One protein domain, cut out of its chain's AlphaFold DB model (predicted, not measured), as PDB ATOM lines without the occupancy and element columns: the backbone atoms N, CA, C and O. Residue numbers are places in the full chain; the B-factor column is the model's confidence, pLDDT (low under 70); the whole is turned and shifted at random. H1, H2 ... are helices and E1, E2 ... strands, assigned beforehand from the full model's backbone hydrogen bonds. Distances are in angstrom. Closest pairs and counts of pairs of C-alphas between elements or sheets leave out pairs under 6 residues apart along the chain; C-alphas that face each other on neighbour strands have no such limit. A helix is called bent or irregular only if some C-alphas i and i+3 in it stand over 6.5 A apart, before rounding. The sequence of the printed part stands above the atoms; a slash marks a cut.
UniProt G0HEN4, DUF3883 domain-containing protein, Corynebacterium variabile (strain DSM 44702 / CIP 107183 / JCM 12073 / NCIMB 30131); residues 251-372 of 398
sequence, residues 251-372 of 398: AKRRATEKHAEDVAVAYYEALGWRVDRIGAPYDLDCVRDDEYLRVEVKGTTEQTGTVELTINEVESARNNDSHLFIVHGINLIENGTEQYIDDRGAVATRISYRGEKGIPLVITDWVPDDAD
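This is residues 251 to 372 of the 398 residues of the protein "DUF3883 domain-containing protein" of Corynebacterium variabile (strain DSM 44702 / CIP 107183 / JCM 12073 / NCIMB 30131) (UniProt G0HEN4). A strongly curled five-stranded sheet, like part of a barrel, wraps round the long helix H1, which fills its hollow. Its E4 and E5 make a long, bent hairpin, and the short H2 lies over part of the sheet at E3. The printed part has 122 residues, in the order H1 E1 E2 E3 H2 E4 E5; the sheet runs E1 E2 E3 E4 E5, mixed, and the class is mixed, helices and strands. The whole is compact, with a radius of gyration of the C-alphas of 15.8 A and spans of 45 by 31 by 28 A.

H1, residues 251 to 270, is 28.8 A long and begins at C-alpha 251 (18.140, -3.943, 8.483). E1 is residues 274 to 277, E2 284 to 288 and E3 291 to 299, 25.4 A. H2 is residues 311 to 319. E4, residues 322 to 341, 34.9 A, bends by 110 degrees at 336; E5, residues 347 to 363, 41.0 A, bends by 76 degrees at 359 and ends at C-alpha 363 (19.969, -23.255, 27.778).

H1 and the sheet form two layers, a helix on one face; the C-alphas of Ala 260 and Gly 299, the closest of H1 and E3, are 4.9 A apart. E1 E2 E3 is a meander, each strand the antiparallel neighbour of the one before, with N 276 and O 285 at 2.8 A and N 286 and O 293 at 2.8 A. E3, H2, E4 is a strand-helix-strand unit, parallel strands joined through a helix, with a right-handed crossover; N 298 and O 325 are 2.8 A apart. In the antiparallel hairpin E4 and E5, N 335 and O 352 are 2.8 A apart. H2 is on the sheet at a height of 10.1 A; its closest C-alpha pair with E3 is Glu 313 and Glu 296, 7.4 A. H1 and H2 are apart. In both helices every O i to N i+4 pair is within hydrogen-bond range.

The two C-alphas farthest apart, of Asp 290 and Ala 346, are 47.7 A apart. The printed part has no cut; the E3 to H2 link is long, 11 residues. Mean pLDDT of the printed part is 82.3, with residues 279 to 281, 302 to 306, 343 and 346 under 70.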
ATOM      1  N   ALA A 251      16.878  -3.441   9.028       70.62
ATOM      2  CA  ALA A 251      18.140  -3.943   8.483       70.62
ATOM      3  C   ALA A 251      19.076  -4.451   9.586       70.62
ATOM      4  O   ALA A 251      19.672  -5.517   9.441       70.62
ATOM      5  N   LYS A 252      19.149  -3.730  10.710       76.25
ATOM      6  CA  LYS A 252      19.937  -4.132  11.881       76.25
ATOM      7  C   LYS A 252      19.361  -5.381  12.535       76.25
ATOM      8  O   LYS A 252      20.110  -6.322  12.772       76.25
ATOM      9  N   ARG A 253      18.036  -5.431  12.728       76.38
ATOM     10  CA  ARG A 253      17.346  -6.598  13.306       76.38
ATOM     11  C   ARG A 253      17.645  -7.877  12.518       76.38
ATOM     12  O   ARG A 253      18.133  -8.842  13.091       76.38
ATOM     13  N   ARG A 254      17.472  -7.842  11.190       76.81
ATOM     14  CA  ARG A 254      17.778  -8.988  10.315       76.81
ATOM     15  C   ARG A 254      19.240  -9.418  10.370       76.81
ATOM     16  O   ARG A 254      19.522 -10.607  10.314       76.81
ATOM     17  N   ALA A 255      20.170  -8.465  10.441       83.12
ATOM     18  CA  ALA A 255      21.591  -8.782  10.529       83.12
ATOM     19  C   ALA A 255      21.946  -9.467  11.859       83.12
ATOM     20  O   ALA A 255      22.768 -10.380  11.864       83.12
ATOM     21  N   THR A 256      21.308  -9.055  12.956       83.81
ATOM     22  CA  THR A 256      21.440  -9.686  14.275       83.81
ATOM     23  C   THR A 256      20.860 -11.102  14.282       83.81
ATOM     24  O   THR A 256      21.565 -12.029  14.671       83.81
ATOM     25  N   GLU A 257      19.623 -11.280  13.802       84.69
ATOM     26  CA  GLU A 257      18.942 -12.586  13.713       84.69
ATOM     27  C   GLU A 257      19.756 -13.571  12.871       84.69
ATOM     28  O   GLU A 257      20.148 -14.639  13.341       84.69
ATOM     29  N   LYS A 258      20.139 -13.151  11.659       85.94
ATOM     30  CA  LYS A 258      20.929 -13.976  10.747       85.94
ATOM     31  C   LYS A 258      22.264 -14.406  11.354       85.94
ATOM     32  O   LYS A 258      22.658 -15.558  11.205       85.94
ATOM     33  N   HIS A 259      22.980 -13.483  11.997       91.50
ATOM     34  CA  HIS A 259      24.275 -13.791  12.602       91.50
ATOM     35  C   HIS A 259      24.140 -14.764  13.776       91.50
ATOM     36  O   HIS A 259      24.956 -15.671  13.908       91.50
ATOM     37  N   ALA A 260      23.104 -14.609  14.604       90.81
ATOM     38  CA  ALA A 260      22.843 -15.528  15.706       90.81
ATOM     39  C   ALA A 260      22.538 -16.948  15.206       90.81
ATOM     40  O   ALA A 260      23.133 -17.903  15.705       90.81
ATOM     41  N   GLU A 261      21.701 -17.087  14.171       92.12
ATOM     42  CA  GLU A 261      21.449 -18.379  13.518       92.12
ATOM     43  C   GLU A 261      22.725 -18.984  12.921       92.12
ATOM     44  O   GLU A 261      22.977 -20.175  13.086       92.12
ATOM     45  N   ASP A 262      23.547 -18.182  12.234       90.88
ATOM     46  CA  ASP A 262      24.807 -18.650  11.644       90.88
ATOM     47  C   ASP A 262      25.749 -19.219  12.730       90.88
ATOM     48  O   ASP A 262      26.376 -20.261  12.526       90.88
ATOM     49  N   VAL A 263      25.815 -18.580  13.907       89.81
ATOM     50  CA  VAL A 263      26.589 -19.066  15.066       89.81
ATOM     51  C   VAL A 263      25.980 -20.340  15.661       89.81
ATOM     52  O   VAL A 263      26.723 -21.266  15.991       89.81
ATOM     53  N   ALA A 264      24.653 -20.410  15.787       91.75
ATOM     54  CA  ALA A 264      23.952 -21.579  16.314       91.75
ATOM     55  C   ALA A 264      24.154 -22.817  15.427       91.75
ATOM     56  O   ALA A 264      24.514 -23.881  15.929       91.75
ATOM     57  N   VAL A 265      24.017 -22.664  14.105       93.38
ATOM     58  CA  VAL A 265      24.285 -23.734  13.131       93.38
ATOM     59  C   VAL A 265      25.711 -24.253  13.291       93.38
ATOM     60  O   VAL A 265      25.904 -25.447  13.508       93.38
ATOM     61  N   ALA A 266      26.702 -23.356  13.288       90.19
ATOM     62  CA  ALA A 266      28.101 -23.747  13.431       90.19
ATOM     63  C   ALA A 266      28.380 -24.483  14.757       90.19
ATOM     64  O   ALA A 266      29.187 -25.412  14.794       90.19
ATOM     65  N   TYR A 267      27.713 -24.084  15.845       93.81
ATOM     66  CA  TYR A 267      27.835 -24.736  17.148       93.81
ATOM     67  C   TYR A 267      27.304 -26.176  17.124       93.81
ATOM     68  O   TYR A 267      28.015 -27.096  17.530       93.81
ATOM     69  N   TYR A 268      26.083 -26.394  16.631       90.81
ATOM     70  CA  TYR A 268      25.475 -27.727  16.619       90.81
ATOM     71  C   TYR A 268      26.111 -28.656  15.578       90.81
ATOM     72  O   TYR A 268      26.342 -29.829  15.876       90.81
ATOM     73  N   GLU A 269      26.506 -28.145  14.410       93.44
ATOM     74  CA  GLU A 269      27.274 -28.921  13.429       93.44
ATOM     75  C   GLU A 269      28.614 -29.401  14.008       93.44
ATOM     76  O   GLU A 269      28.990 -30.561  13.832       93.44
ATOM     77  N   ALA A 270      29.312 -28.555  14.775       92.19
ATOM     78  CA  ALA A 270      30.551 -28.940  15.454       92.19
ATOM     79  C   ALA A 270      30.344 -30.027  16.528       92.19
ATOM     80  O   ALA A 270      31.272 -30.778  16.831       92.19
ATOM     81  N   LEU A 271      29.131 -30.138  17.079       90.25
ATOM     82  CA  LEU A 271      28.715 -31.201  18.001       90.25
ATOM     83  C   LEU A 271      28.193 -32.464  17.284       90.25
ATOM     84  O   LEU A 271      27.746 -33.409  17.942       90.25
ATOM     85  N   GLY A 272      28.267 -32.497  15.950       93.06
ATOM     86  CA  GLY A 272      27.900 -33.644  15.120       93.06
ATOM     87  C   GLY A 272      26.423 -33.715  14.737       93.06
ATOM     88  O   GLY A 272      25.978 -34.765  14.283       93.06
ATOM     89  N   TRP A 273      25.658 -32.638  14.920       94.19
ATOM     90  CA  TRP A 273      24.270 -32.569  14.465       94.19
ATOM     91  C   TRP A 273      24.196 -32.180  12.989       94.19
ATOM     92  O   TRP A 273      24.966 -31.346  12.515       94.19
ATOM     93  N   ARG A 274      23.222 -32.732  12.264       94.06
ATOM     94  CA  ARG A 274      22.747 -32.136  11.012       94.06
ATOM     95  C   ARG A 274      21.724 -31.062  11.366       94.06
ATOM     96  O   ARG A 274      20.772 -31.372  12.076       94.06
ATOM     97  N   VAL A 275      21.919 -29.840  10.874       94.44
ATOM     98  CA  VAL A 275      21.100 -28.680  11.243       94.44
ATOM     99  C   VAL A 275      20.354 -28.138  10.024       94.44
ATOM    100  O   VAL A 275      20.980 -27.759   9.037       94.44
ATOM    101  N   ASP A 276      19.028 -28.062  10.111       88.25
ATOM    102  CA  ASP A 276      18.140 -27.504   9.089       88.25
ATOM    103  C   ASP A 276      17.461 -26.223   9.619       88.25
ATOM    104  O   ASP A 276      17.020 -26.179  10.766       88.25
ATOM    105  N   ARG A 277      17.370 -25.161   8.798       89.31
ATOM    106  CA  ARG A 277      16.677 -23.905   9.165       89.31
ATOM    107  C   ARG A 277      15.199 -23.979   8.797       89.31
ATOM    108  O   ARG A 277      14.879 -24.160   7.622       89.31
ATOM    109  N   ILE A 278      14.323 -23.788   9.775       83.19
ATOM    110  CA  ILE A 278      12.867 -23.891   9.623       83.19
ATOM    111  C   ILE A 278      12.216 -22.503   9.641       83.19
ATOM    112  O   ILE A 278      11.471 -22.159   8.723       83.19
ATOM    113  N   GLY A 279      12.531 -21.694  10.660       56.81
ATOM    114  CA  GLY A 279      12.102 -20.297  10.803       56.81
ATOM    115  C   GLY A 279      10.695 -20.066  11.378       56.81
ATOM    116  O   GLY A 279      10.304 -18.911  11.532       56.81
ATOM    117  N   ALA A 280       9.916 -21.120  11.656       62.53
ATOM    118  CA  ALA A 280       8.702 -21.096  12.487       62.53
ATOM    119  C   ALA A 280       8.151 -22.526  12.697       62.53
ATOM    120  O   ALA A 280       8.093 -23.293  11.735       62.53
ATOM    121  N   PRO A 281       7.651 -22.892  13.896       61.97
ATOM    122  CA  PRO A 281       7.493 -22.070  15.102       61.97
ATOM    123  C   PRO A 281       8.770 -21.950  15.955       61.97
ATOM    124  O   PRO A 281       8.701 -21.428  17.061       61.97
ATOM    125  N   TYR A 282       9.892 -22.454  15.444       79.81
ATOM    126  CA  TYR A 282      11.240 -22.339  15.995       79.81
ATOM    127  C   TYR A 282      12.254 -22.243  14.843       79.81
ATOM    128  O   TYR A 282      11.901 -22.482  13.679       79.81
ATOM    129  N   ASP A 283      13.506 -21.909  15.151       84.81
ATOM    130  CA  ASP A 283      14.495 -21.560  14.125       84.81
ATOM    131  C   ASP A 283      15.192 -22.765  13.491       84.81
ATOM    132  O   ASP A 283      15.280 -22.828  12.261       84.81
ATOM    133  N   LEU A 284      15.678 -23.724  14.292       91.56
ATOM    134  CA  LEU A 284      16.495 -24.842  13.800       91.56
ATOM    135  C   LEU A 284      15.954 -26.213  14.219       91.56
ATOM    136  O   LEU A 284      15.609 -26.428  15.382       91.56
ATOM    137  N   ASP A 285      15.999 -27.160  13.284       91.00
ATOM    138  CA  ASP A 285      15.898 -28.596  13.547       91.00
ATOM    139  C   ASP A 285      17.300 -29.210  13.548       91.00
ATOM    140  O   ASP A 285      18.043 -29.103  12.573       91.00
ATOM    141  N   CYS A 286      17.659 -29.877  14.640       92.38
ATOM    142  CA  CYS A 286      18.910 -30.606  14.783       92.38
ATOM    143  C   CYS A 286      18.614 -32.107  14.849       92.38
ATOM    144  O   CYS A 286      17.850 -32.562  15.698       92.38
ATOM    145  N   VAL A 287      19.244 -32.888  13.970       92.00
ATOM    146  CA  VAL A 287      19.106 -34.352  13.934       92.00
ATOM    147  C   VAL A 287      20.470 -35.016  14.044       92.00
ATOM    148  O   VAL A 287      21.397 -34.668  13.307       92.00
ATOM    149  N   ARG A 288      20.594 -35.992  14.942       91.69
ATOM    150  CA  ARG A 288      21.798 -36.814  15.095       91.69
ATOM    151  C   ARG A 288      21.390 -38.234  15.455       91.69
ATOM    152  O   ARG A 288      20.807 -38.457  16.506       91.69
ATOM    153  N   ASP A 289      21.708 -39.183  14.579       89.44
ATOM    154  CA  ASP A 289      21.237 -40.569  14.678       89.44
ATOM    155  C   ASP A 289      19.702 -40.632  14.841       89.44
ATOM    156  O   ASP A 289      18.992 -40.199  13.932       89.44
ATOM    157  N   ASP A 290      19.206 -41.123  15.982       87.12
ATOM    158  CA  ASP A 290      17.777 -41.187  16.329       87.12
ATOM    159  C   ASP A 290      17.331 -40.041  17.272       87.12
ATOM    160  O   ASP A 290      16.190 -40.020  17.738       87.12
ATOM    161  N   GLU A 291      18.221 -39.087  17.575       88.88
ATOM    162  CA  GLU A 291      17.933 -37.919  18.410       88.88
ATOM    163  C   GLU A 291      17.435 -36.743  17.559       88.88
ATOM    164  O   GLU A 291      18.017 -36.396  16.524       88.88
ATOM    165  N   TYR A 292      16.373 -36.096  18.045       90.12
ATOM    166  CA  TYR A 292      15.772 -34.905  17.456       90.12
ATOM    167  C   TYR A 292      15.762 -33.788  18.491       90.12
ATOM    168  O   TYR A 292      15.280 -33.983  19.605       90.12
ATOM    169  N   LEU A 293      16.269 -32.622  18.108       89.06
ATOM    170  CA  LEU A 293      16.350 -31.452  18.966       89.06
ATOM    171  C   LEU A 293      15.861 -30.219  18.210       89.06
ATOM    172  O   LEU A 293      16.342 -29.923  17.116       89.06
ATOM    173  N   ARG A 294      14.952 -29.466  18.828       89.94
ATOM    174  CA  ARG A 294      14.535 -28.152  18.334       89.94
ATOM    175  C   ARG A 294      15.348 -27.061  19.002       89.94
ATOM    176  O   ARG A 294      15.657 -27.152  20.189       89.94
ATOM    177  N   VAL A 295      15.676 -26.013  18.259       91.50
ATOM    178  CA  VAL A 295      16.424 -24.879  18.800       91.50
ATOM    179  C   VAL A 295      15.738 -23.579  18.418       91.50
ATOM    180  O   VAL A 295      15.536 -23.297  17.239       91.50
ATOM    181  N   GLU A 296      15.434 -22.785  19.438       93.69
ATOM    182  CA  GLU A 296      15.048 -21.384  19.307       93.69
ATOM    183  C   GLU A 296      16.299 -20.511  19.432       93.69
ATOM    184  O   GLU A 296      17.073 -20.674  20.379       93.69
ATOM    185  N   VAL A 297      16.526 -19.593  18.494       92.88
ATOM    186  CA  VAL A 297      17.749 -18.795  18.408       92.88
ATOM    187  C   VAL A 297      17.447 -17.315  18.604       92.88
ATOM    188  O   VAL A 297      16.723 -16.688  17.841       92.88
ATOM    189  N   LYS A 298      18.085 -16.692  19.597       91.50
ATOM    190  CA  LYS A 298      17.937 -15.255  19.867       91.50
ATOM    191  C   LYS A 298      19.264 -14.530  19.747       91.50
ATOM    192  O   LYS A 298      20.247 -14.870  20.396       91.50
ATOM    193  N   GLY A 299      19.291 -13.492  18.921       82.50
ATOM    194  CA  GLY A 299      20.442 -12.607  18.779       82.50
ATOM    195  C   GLY A 299      20.200 -11.271  19.461       82.50
ATOM    196  O   GLY A 299      19.153 -10.658  19.262       82.50
ATOM    197  N   THR A 300      21.186 -10.775  20.200       78.44
ATOM    198  CA  THR A 300      21.165  -9.405  20.717       78.44
ATOM    199  C   THR A 300      22.528  -8.732  20.583       78.44
ATOM    200  O   THR A 300      23.588  -9.350  20.726       78.44
ATOM    201  N   THR A 301      22.507  -7.434  20.276       70.12
ATOM    202  CA  THR A 301      23.708  -6.590  20.298       70.12
ATOM    203  C   THR A 301      24.127  -6.238  21.729       70.12
ATOM    204  O   THR A 301      25.280  -5.885  21.967       70.12
ATOM    205  N   GLU A 302      23.214  -6.383  22.693       55.91
ATOM    206  CA  GLU A 302      23.452  -6.168  24.121       55.91
ATOM    207  C   GLU A 302      24.256  -7.321  24.736       55.91
ATOM    208  O   GLU A 302      24.243  -8.443  24.238       55.91
ATOM    209  N   GLN A 303      24.984  -7.070  25.828       44.62
ATOM    210  CA  GLN A 303      25.857  -8.089  26.421       44.62
ATOM    211  C   GLN A 303      25.124  -9.164  27.226       44.62
ATOM    212  O   GLN A 303      25.687 -10.232  27.345       44.62
ATOM    213  N   THR A 304      23.936  -8.917  27.769       47.03
ATOM    214  CA  THR A 304      23.053  -9.889  28.453       47.03
ATOM    215  C   THR A 304      21.735  -9.172  28.741       47.03
ATOM    216  O   THR A 304      21.778  -7.979  29.044       47.03
ATOM    217  N   GLY A 305      20.592  -9.857  28.716       62.84
ATOM    218  CA  GLY A 305      19.303  -9.212  28.973       62.84
ATOM    219  C   GLY A 305      18.114 -10.115  28.673       62.84
ATOM    220  O   GLY A 305      18.251 -11.339  28.636       62.84
ATOM    221  N   THR A 306      16.955  -9.499  28.462       64.38
ATOM    222  CA  THR A 306      15.751 -10.179  27.985       64.38
ATOM    223  C   THR A 306      15.833 -10.411  26.477       64.38
ATOM    224  O   THR A 306      16.491  -9.675  25.742       64.38
ATOM    225  N   VAL A 307      15.167 -11.461  26.005       75.19
ATOM    226  CA  VAL A 307      15.004 -11.751  24.577       75.19
ATOM    227  C   VAL A 307      13.515 -11.748  24.255       75.19
ATOM    228  O   VAL A 307      12.715 -12.267  25.031       75.19
ATOM    229  N   GLU A 308      13.127 -11.128  23.139       77.62
ATOM    230  CA  GLU A 308      11.724 -11.128  22.713       77.62
ATOM    231  C   GLU A 308      11.337 -12.543  22.262       77.62
ATOM    232  O   GLU A 308      11.997 -13.120  21.395       77.62
ATOM    233  N   LEU A 309      10.254 -13.076  22.832       77.69
ATOM    234  CA  LEU A 309       9.648 -14.341  22.427       77.69
ATOM    235  C   LEU A 309       8.237 -14.104  21.894       77.69
ATOM    236  O   LEU A 309       7.467 -13.318  22.456       77.69
ATOM    237  N   THR A 310       7.877 -14.798  20.821       76.38
ATOM    238  CA  THR A 310       6.489 -14.856  20.359       76.38
ATOM    239  C   THR A 310       5.717 -15.939  21.105       76.38
ATOM    240  O   THR A 310       6.283 -16.903  21.618       76.38
ATOM    241  N   ILE A 311       4.387 -15.811  21.148       74.81
ATOM    242  CA  ILE A 311       3.535 -16.823  21.789       74.81
ATOM    243  C   ILE A 311       3.717 -18.212  21.158       74.81
ATOM    244  O   ILE A 311       3.723 -19.207  21.872       74.81
ATOM    245  N   ASN A 312       3.954 -18.273  19.844       73.69
ATOM    246  CA  ASN A 312       4.187 -19.527  19.134       73.69
ATOM    247  C   ASN A 312       5.500 -20.197  19.567       73.69
ATOM    248  O   ASN A 312       5.547 -21.420  19.670       73.69
ATOM    249  N   GLU A 313       6.546 -19.413  19.840       82.19
ATOM    250  CA  GLU A 313       7.838 -19.921  20.326       82.19
ATOM    251  C   GLU A 313       7.699 -20.468  21.752       82.19
ATOM    252  O   GLU A 313       8.147 -21.579  22.040       82.19
ATOM    253  N   VAL A 314       6.992 -19.739  22.626       85.00
ATOM    254  CA  VAL A 314       6.684 -20.182  23.998       85.00
ATOM    255  C   VAL A 314       5.875 -21.482  23.986       85.00
ATOM    256  O   VAL A 314       6.215 -22.435  24.688       85.00
ATOM    257  N   GLU A 315       4.815 -21.550  23.179       79.81
ATOM    258  CA  GLU A 315       3.982 -22.750  23.054       79.81
ATOM    259  C   GLU A 315       4.751 -23.925  22.437       79.81
ATOM    260  O   GLU A 315       4.580 -25.065  22.877       79.81
ATOM    261  N   SER A 316       5.619 -23.680  21.452       81.81
ATOM    262  CA  SER A 316       6.472 -24.717  20.863       81.81
ATOM    263  C   SER A 316       7.409 -25.321  21.910       81.81
ATOM    264  O   SER A 316       7.436 -26.546  22.058       81.81
ATOM    265  N   ALA A 317       8.101 -24.475  22.683       88.69
ATOM    266  CA  ALA A 317       9.049 -24.903  23.711       88.69
ATOM    267  C   ALA A 317       8.378 -25.668  24.863       88.69
ATOM    268  O   ALA A 317       8.919 -26.644  25.365       88.69
ATOM    269  N   ARG A 318       7.154 -25.294  25.258       87.88
ATOM    270  CA  ARG A 318       6.405 -26.010  26.312       87.88
ATOM    271  C   ARG A 318       5.979 -27.423  25.930       87.88
ATOM    272  O   ARG A 318       5.760 -28.250  26.809       87.88
ATOM    273  N   ASN A 319       5.806 -27.680  24.638       85.81
ATOM    274  CA  ASN A 319       5.256 -28.938  24.142       85.81
ATOM    275  C   ASN A 319       6.322 -29.888  23.578       85.81
ATOM    276  O   ASN A 319       5.965 -30.977  23.129       85.81
ATOM    277  N   ASN A 320       7.594 -29.478  23.516       85.25
ATOM    278  CA  ASN A 320       8.650 -30.232  22.840       85.25
ATOM    279  C   ASN A 320      10.013 -29.984  23.486       85.25
ATOM    280  O   ASN A 320      10.298 -28.862  23.898       85.25
ATOM    281  N   ASP A 321      10.888 -30.986  23.448       86.12
ATOM    282  CA  ASP A 321      12.269 -30.843  23.905       86.12
ATOM    283  C   ASP A 321      12.999 -29.818  23.023       86.12
ATOM    284  O   ASP A 321      13.192 -30.014  21.817       86.12
ATOM    285  N   SER A 322      13.331 -28.677  23.627       91.00
ATOM    286  CA  SER A 322      13.827 -27.497  22.924       91.00
ATOM    287  C   SER A 322      15.019 -26.898  23.656       91.00
ATOM    288  O   SER A 322      15.070 -26.881  24.882       91.00
ATOM    289  N   HIS A 323      15.982 -26.368  22.913       94.06
ATOM    290  CA  HIS A 323      17.043 -25.530  23.465       94.06
ATOM    291  C   HIS A 323      16.782 -24.061  23.135       94.06
ATOM    292  O   HIS A 323      16.330 -23.745  22.035       94.06
ATOM    293  N   LEU A 324      17.149 -23.165  24.053       94.12
ATOM    294  CA  LEU A 324      17.255 -21.734  23.768       94.12
ATOM    295  C   LEU A 324      18.724 -21.376  23.550       94.12
ATOM    296  O   LEU A 324      19.555 -21.509  24.451       94.12
ATOM    297  N   PHE A 325      19.045 -20.926  22.343       93.31
ATOM    298  CA  PHE A 325      20.388 -20.547  21.932       93.31
ATOM    299  C   PHE A 325      20.472 -19.030  21.772       93.31
ATOM    300  O   PHE A 325      19.951 -18.453  20.822       93.31
ATOM    301  N   ILE A 326      21.146 -18.367  22.703       89.12
ATOM    302  CA  ILE A 326      21.274 -16.912  22.725       89.12
ATOM    303  C   ILE A 326      22.677 -16.527  22.271       89.12
ATOM    304  O   ILE A 326      23.666 -17.029  22.793       89.12
ATOM    305  N   VAL A 327      22.784 -15.582  21.342       81.88
ATOM    306  CA  VAL A 327      24.053 -14.948  20.978       81.88
ATOM    307  C   VAL A 327      24.002 -13.495  21.416       81.88
ATOM    308  O   VAL A 327      23.284 -12.684  20.833       81.88
ATOM    309  N   HIS A 328      24.772 -13.172  22.451       78.06
ATOM    310  CA  HIS A 328      24.804 -11.840  23.045       78.06
ATOM    311  C   HIS A 328      26.106 -11.104  22.711       78.06
ATOM    312  O   HIS A 328      27.152 -11.712  22.479       78.06
ATOM    313  N   GLY A 329      26.060  -9.774  22.677       73.94
ATOM    314  CA  GLY A 329      27.196  -8.924  22.327       73.94
ATOM    315  C   GLY A 329      27.550  -8.974  20.839       73.94
ATOM    316  O   GLY A 329      28.734  -8.963  20.487       73.94
ATOM    317  N   ILE A 330      26.543  -9.085  19.966       81.00
ATOM    318  CA  ILE A 330      26.732  -9.023  18.511       81.00
ATOM    319  C   ILE A 330      27.119  -7.597  18.110       81.00
ATOM    320  O   ILE A 330      26.411  -6.633  18.391       81.00
ATOM    321  N   ASN A 331      28.222  -7.462  17.380       82.06
ATOM    322  CA  ASN A 331      28.621  -6.188  16.799       82.06
ATOM    323  C   ASN A 331      28.062  -6.070  15.383       82.06
ATOM    324  O   ASN A 331      28.398  -6.881  14.524       82.06
ATOM    325  N   LEU A 332      27.262  -5.038  15.112       82.00
ATOM    326  CA  LEU A 332      26.782  -4.748  13.761       82.00
ATOM    327  C   LEU A 332      27.738  -3.812  13.027       82.00
ATOM    328  O   LEU A 332      28.068  -2.731  13.515       82.00
ATOM    329  N   ILE A 333      28.146  -4.220  11.830       82.44
ATOM    330  CA  ILE A 333      29.017  -3.445  10.946       82.44
ATOM    331  C   ILE A 333      28.264  -3.164   9.651       82.44
ATOM    332  O   ILE A 333      27.602  -4.048   9.106       82.44
ATOM    333  N   GLU A 334      28.352  -1.928   9.163       86.06
ATOM    334  CA  GLU A 334      27.805  -1.557   7.858       86.06
ATOM    335  C   GLU A 334      28.474  -2.383   6.753       86.06
ATOM    336  O   GLU A 334      29.696  -2.435   6.636       86.06
ATOM    337  N   ASN A 335      27.650  -3.028   5.936       86.56
ATOM    338  CA  ASN A 335      28.053  -3.936   4.872       86.56
ATOM    339  C   ASN A 335      27.502  -3.453   3.523       86.56
ATOM    340  O   ASN A 335      26.874  -4.211   2.784       86.56
ATOM    341  N   GLY A 336      27.691  -2.164   3.232       84.12
ATOM    342  CA  GLY A 336      27.253  -1.531   1.988       84.12
ATOM    343  C   GLY A 336      25.766  -1.177   1.958       84.12
ATOM    344  O   GLY A 336      25.174  -0.805   2.972       84.12
ATOM    345  N   THR A 337      25.177  -1.241   0.766       79.19
ATOM    346  CA  THR A 337      23.758  -0.971   0.535       79.19
ATOM    347  C   THR A 337      23.097  -2.136  -0.186       79.19
ATOM    348  O   THR A 337      23.671  -2.725  -1.101       79.19
ATOM    349  N   GLU A 338      21.864  -2.446   0.200       76.38
ATOM    350  CA  GLU A 338      21.043  -3.476  -0.430       76.38
ATOM    351  C   GLU A 338      19.758  -2.883  -1.012       76.38
ATOM    352  O   GLU A 338      19.227  -1.886  -0.510       76.38
ATOM    353  N   GLN A 339      19.265  -3.501  -2.085       81.25
ATOM    354  CA  GLN A 339      17.973  -3.171  -2.679       81.25
ATOM    355  C   GLN A 339      16.865  -3.987  -2.012       81.25
ATOM    356  O   GLN A 339      17.030  -5.179  -1.759       81.25
ATOM    357  N   TYR A 340      15.726  -3.355  -1.750       72.44
ATOM    358  CA  TYR A 340      14.518  -4.018  -1.270       72.44
ATOM    359  C   TYR A 340      13.283  -3.430  -1.955       72.44
ATOM    360  O   TYR A 340      13.333  -2.330  -2.504       72.44
ATOM    361  N   ILE A 341      12.185  -4.180  -1.940       72.69
ATOM    362  CA  ILE A 341      10.887  -3.714  -2.426       72.69
ATOM    363  C   ILE A 341      10.139  -3.121  -1.231       72.69
ATOM    364  O   ILE A 341      10.006  -3.797  -0.210       72.69
ATOM    365  N   ASP A 342       9.718  -1.862  -1.330       70.56
ATOM    366  CA  ASP A 342       8.933  -1.204  -0.283       70.56
ATOM    367  C   ASP A 342       7.456  -1.639  -0.299       70.56
ATOM    368  O   ASP A 342       7.000  -2.348  -1.200       70.56
ATOM    369  N   ASP A 343       6.678  -1.176   0.682       64.56
ATOM    370  CA  ASP A 343       5.250  -1.506   0.822       64.56
ATOM    371  C   ASP A 343       4.388  -1.039  -0.370       64.56
ATOM    372  O   ASP A 343       3.210  -1.381  -0.471       64.56
ATOM    373  N   ARG A 344       4.956  -0.240  -1.282       72.88
ATOM    374  CA  ARG A 344       4.307   0.274  -2.495       72.88
ATOM    375  C   ARG A 344       4.768  -0.465  -3.754       72.88
ATOM    376  O   ARG A 344       4.351  -0.098  -4.852       72.88
ATOM    377  N   GLY A 345       5.610  -1.489  -3.615       70.62
ATOM    378  CA  GLY A 345       6.146  -2.263  -4.731       70.62
ATOM    379  C   GLY A 345       7.310  -1.587  -5.464       70.62
ATOM    380  O   GLY A 345       7.693  -2.056  -6.536       70.62
ATOM    381  N   ALA A 346       7.873  -0.497  -4.934       69.38
ATOM    382  CA  ALA A 346       8.981   0.218  -5.554       69.38
ATOM    383  C   ALA A 346      10.339  -0.321  -5.083       69.38
ATOM    384  O   ALA A 346      10.508  -0.716  -3.931       69.38
ATOM    385  N   VAL A 347      11.335  -0.309  -5.978       78.88
ATOM    386  CA  VAL A 347      12.719  -0.658  -5.625       78.88
ATOM    387  C   VAL A 347      13.344   0.505  -4.856       78.88
ATOM    388  O   VAL A 347      13.553   1.586  -5.407       78.88
ATOM    389  N   ALA A 348      13.673   0.260  -3.593       72.25
ATOM    390  CA  ALA A 348      14.358   1.180  -2.695       72.25
ATOM    391  C   ALA A 348      15.723   0.614  -2.279       72.25
ATOM    392  O   ALA A 348      15.984  -0.583  -2.400       72.25
ATOM    393  N   THR A 349      16.612   1.471  -1.780       70.69
ATOM    394  CA  THR A 349      17.910   1.070  -1.220       70.69
ATOM    395  C   THR A 349      17.979   1.392   0.264       70.69
ATOM    396  O   THR A 349      17.427   2.391   0.725       70.69
ATOM    397  N   ARG A 350      18.665   0.547   1.032       70.19
ATOM    398  CA  ARG A 350      18.982   0.794   2.445       70.19
ATOM    399  C   ARG A 350      20.404   0.358   2.764       70.19
ATOM    400  O   ARG A 350      20.991  -0.414   2.011       70.19
ATOM    401  N   ILE A 351      20.943   0.848   3.876       73.88
ATOM    402  CA  ILE A 351      22.216   0.364   4.416       73.88
ATOM    403  C   ILE A 351      22.008  -1.081   4.881       73.88
ATOM    404  O   ILE A 351      21.067  -1.366   5.622       73.88
ATOM    405  N   SER A 352      22.860  -1.992   4.420       76.12
ATOM    406  CA  SER A 352      22.911  -3.371   4.906       76.12
ATOM    407  C   SER A 352      23.890  -3.472   6.068       76.12
ATOM    408  O   SER A 352      24.893  -2.762   6.118       76.12
ATOM    409  N   TYR A 353      23.620  -4.382   6.997       84.31
ATOM    410  CA  TYR A 353      24.486  -4.661   8.139       84.31
ATOM    411  C   TYR A 353      24.905  -6.132   8.133       84.31
ATOM    412  O   TYR A 353      24.205  -6.987   7.592       84.31
ATOM    413  N   ARG A 354      26.045  -6.429   8.751       85.56
ATOM    414  CA  ARG A 354      26.494  -7.787   9.064       85.56
ATOM    415  C   ARG A 354      26.854  -7.863  10.545       85.56
ATOM    416  O   ARG A 354      27.479  -6.941  11.066       85.56
ATOM    417  N   GLY A 355      26.457  -8.951  11.202       79.25
ATOM    418  CA  GLY A 355      26.895  -9.258  12.559       79.25
ATOM    419  C   GLY A 355      28.319  -9.813  12.588       79.25
ATOM    420  O   GLY A 355      28.748 -10.540  11.693       79.25
ATOM    421  N   GLU A 356      29.067  -9.450  13.622       83.19
ATOM    422  CA  GLU A 356      30.356 -10.033  13.966       83.19
ATOM    423  C   GLU A 356      30.446 -10.285  15.472       83.19
ATOM    424  O   GLU A 356      29.781  -9.627  16.275       83.19
ATOM    425  N   LYS A 357      31.343 -11.200  15.861       84.88
ATOM    426  CA  LYS A 357      31.550 -11.628  17.254       84.88
ATOM    427  C   LYS A 357      30.282 -12.265  17.839       84.88
ATOM    428  O   LYS A 357      29.693 -13.109  17.175       84.88
ATOM    429  N   GLY A 358      29.896 -11.904  19.058       77.38
ATOM    430  CA  GLY A 358      28.850 -12.582  19.810       77.38
ATOM    431  C   GLY A 358      29.393 -13.743  20.643       77.38
ATOM    432  O   GLY A 358      30.293 -14.469  20.217       77.38
ATOM    433  N   ILE A 359      28.861 -13.888  21.852       78.12
ATOM    434  CA  ILE A 359      29.154 -14.991  22.765       78.12
ATOM    435  C   ILE A 359      27.903 -15.877  22.811       78.12
ATOM    436  O   ILE A 359      26.822 -15.359  23.102       78.12
ATOM    437  N   PRO A 360      28.016 -17.179  22.487       86.94
ATOM    438  CA  PRO A 360      26.891 -18.095  22.568       86.94
ATOM    439  C   PRO A 360      26.627 -18.514  24.020       86.94
ATOM    440  O   PRO A 360      27.545 -18.889  24.752       86.94
ATOM    441  N   LEU A 361      25.357 -18.499  24.402       86.25
ATOM    442  CA  LEU A 361      24.796 -19.044  25.628       86.25
ATOM    443  C   LEU A 361      23.721 -20.057  25.232       86.25
ATOM    444  O   LEU A 361      22.817 -19.730  24.469       86.25
ATOM    445  N   VAL A 362      23.810 -21.277  25.755       90.44
ATOM    446  CA  VAL A 362      22.849 -22.346  25.459       90.44
ATOM    447  C   VAL A 362      22.147 -22.746  26.743       90.44
ATOM    448  O   VAL A 362      22.808 -23.107  27.716       90.44
ATOM    449  N   ILE A 363      20.820 -22.690  26.734       87.69
ATOM    450  CA  ILE A 363      19.969 -23.255  27.778       87.69
ATOM    451  C   ILE A 363      19.377 -24.538  27.201       87.69
ATOM    452  O   ILE A 363      18.606 -24.499  26.242       87.69
ATOM    453  N   THR A 364      19.807 -25.672  27.748       91.94
ATOM    454  CA  THR A 364      19.330 -27.002  27.355       91.94
ATOM    455  C   THR A 364      18.023 -27.332  28.064       91.94
ATOM    456  O   THR A 364      17.781 -26.805  29.150       91.94
ATOM    457  N   ASP A 365      17.204 -28.198  27.462       89.56
ATOM    458  CA  ASP A 365      15.891 -28.605  27.993       89.56
ATOM    459  C   ASP A 365      15.037 -27.401  28.434       89.56
ATOM    460  O   ASP A 365      14.422 -27.377  29.502       89.56
ATOM    461  N   TRP A 366      15.078 -26.342  27.625       93.06
ATOM    462  CA  TRP A 366      14.485 -25.062  27.952       93.06
ATOM    463  C   TRP A 366      12.961 -25.138  27.900       93.06
ATOM    464  O   TRP A 366      12.364 -25.386  26.853       93.06
ATOM    465  N   VAL A 367      12.340 -24.830  29.039       90.31
ATOM    466  CA  VAL A 367      10.895 -24.663  29.175       90.31
ATOM    467  C   VAL A 367      10.630 -23.271  29.757       90.31
ATOM    468  O   VAL A 367      11.057 -23.004  30.882       90.31
ATOM    469  N   PRO A 368       9.955 -22.365  29.026       84.94
ATOM    470  CA  PRO A 368       9.669 -21.024  29.523       84.94
ATOM    471  C   PRO A 368       8.689 -21.048  30.707       84.94
ATOM    472  O   PRO A 368       7.535 -21.470  30.549       84.94
ATOM    473  N   ASP A 369       9.129 -20.544  31.863       83.56
ATOM    474  CA  ASP A 369       8.299 -20.329  33.054       83.56
ATOM    475  C   ASP A 369       7.458 -19.050  32.894       83.56
ATOM    476  O   ASP A 369       7.957 -18.023  32.439       83.56
ATOM    477  N   ASP A 370       6.176 -19.096  33.270       78.38
ATOM    478  CA  ASP A 370       5.297 -17.919  33.247       78.38
ATOM    479  C   ASP A 370       5.817 -16.791  34.155       78.38
ATOM    480  O   ASP A 370       5.571 -15.622  33.866       78.38
ATOM    481  N   ALA A 371       6.555 -17.114  35.225       78.38
ATOM    482  CA  ALA A 371       7.166 -16.117  36.105       78.38
ATOM    483  C   ALA A 371       8.271 -15.292  35.416       78.38
ATOM    484  O   ALA A 371       8.517 -14.153  35.814       78.38
ATOM    485  N   ASP A 372       8.896 -15.852  34.376       73.69
ATOM    486  CA  ASP A 372       9.972 -15.228  33.600       73.69
ATOM    487  C   ASP A 372       9.458 -14.581  32.298       73.69
ATOM    488  O   ASP A 372      10.233 -14.003  31.530       73.69
TER     489      ASP A 372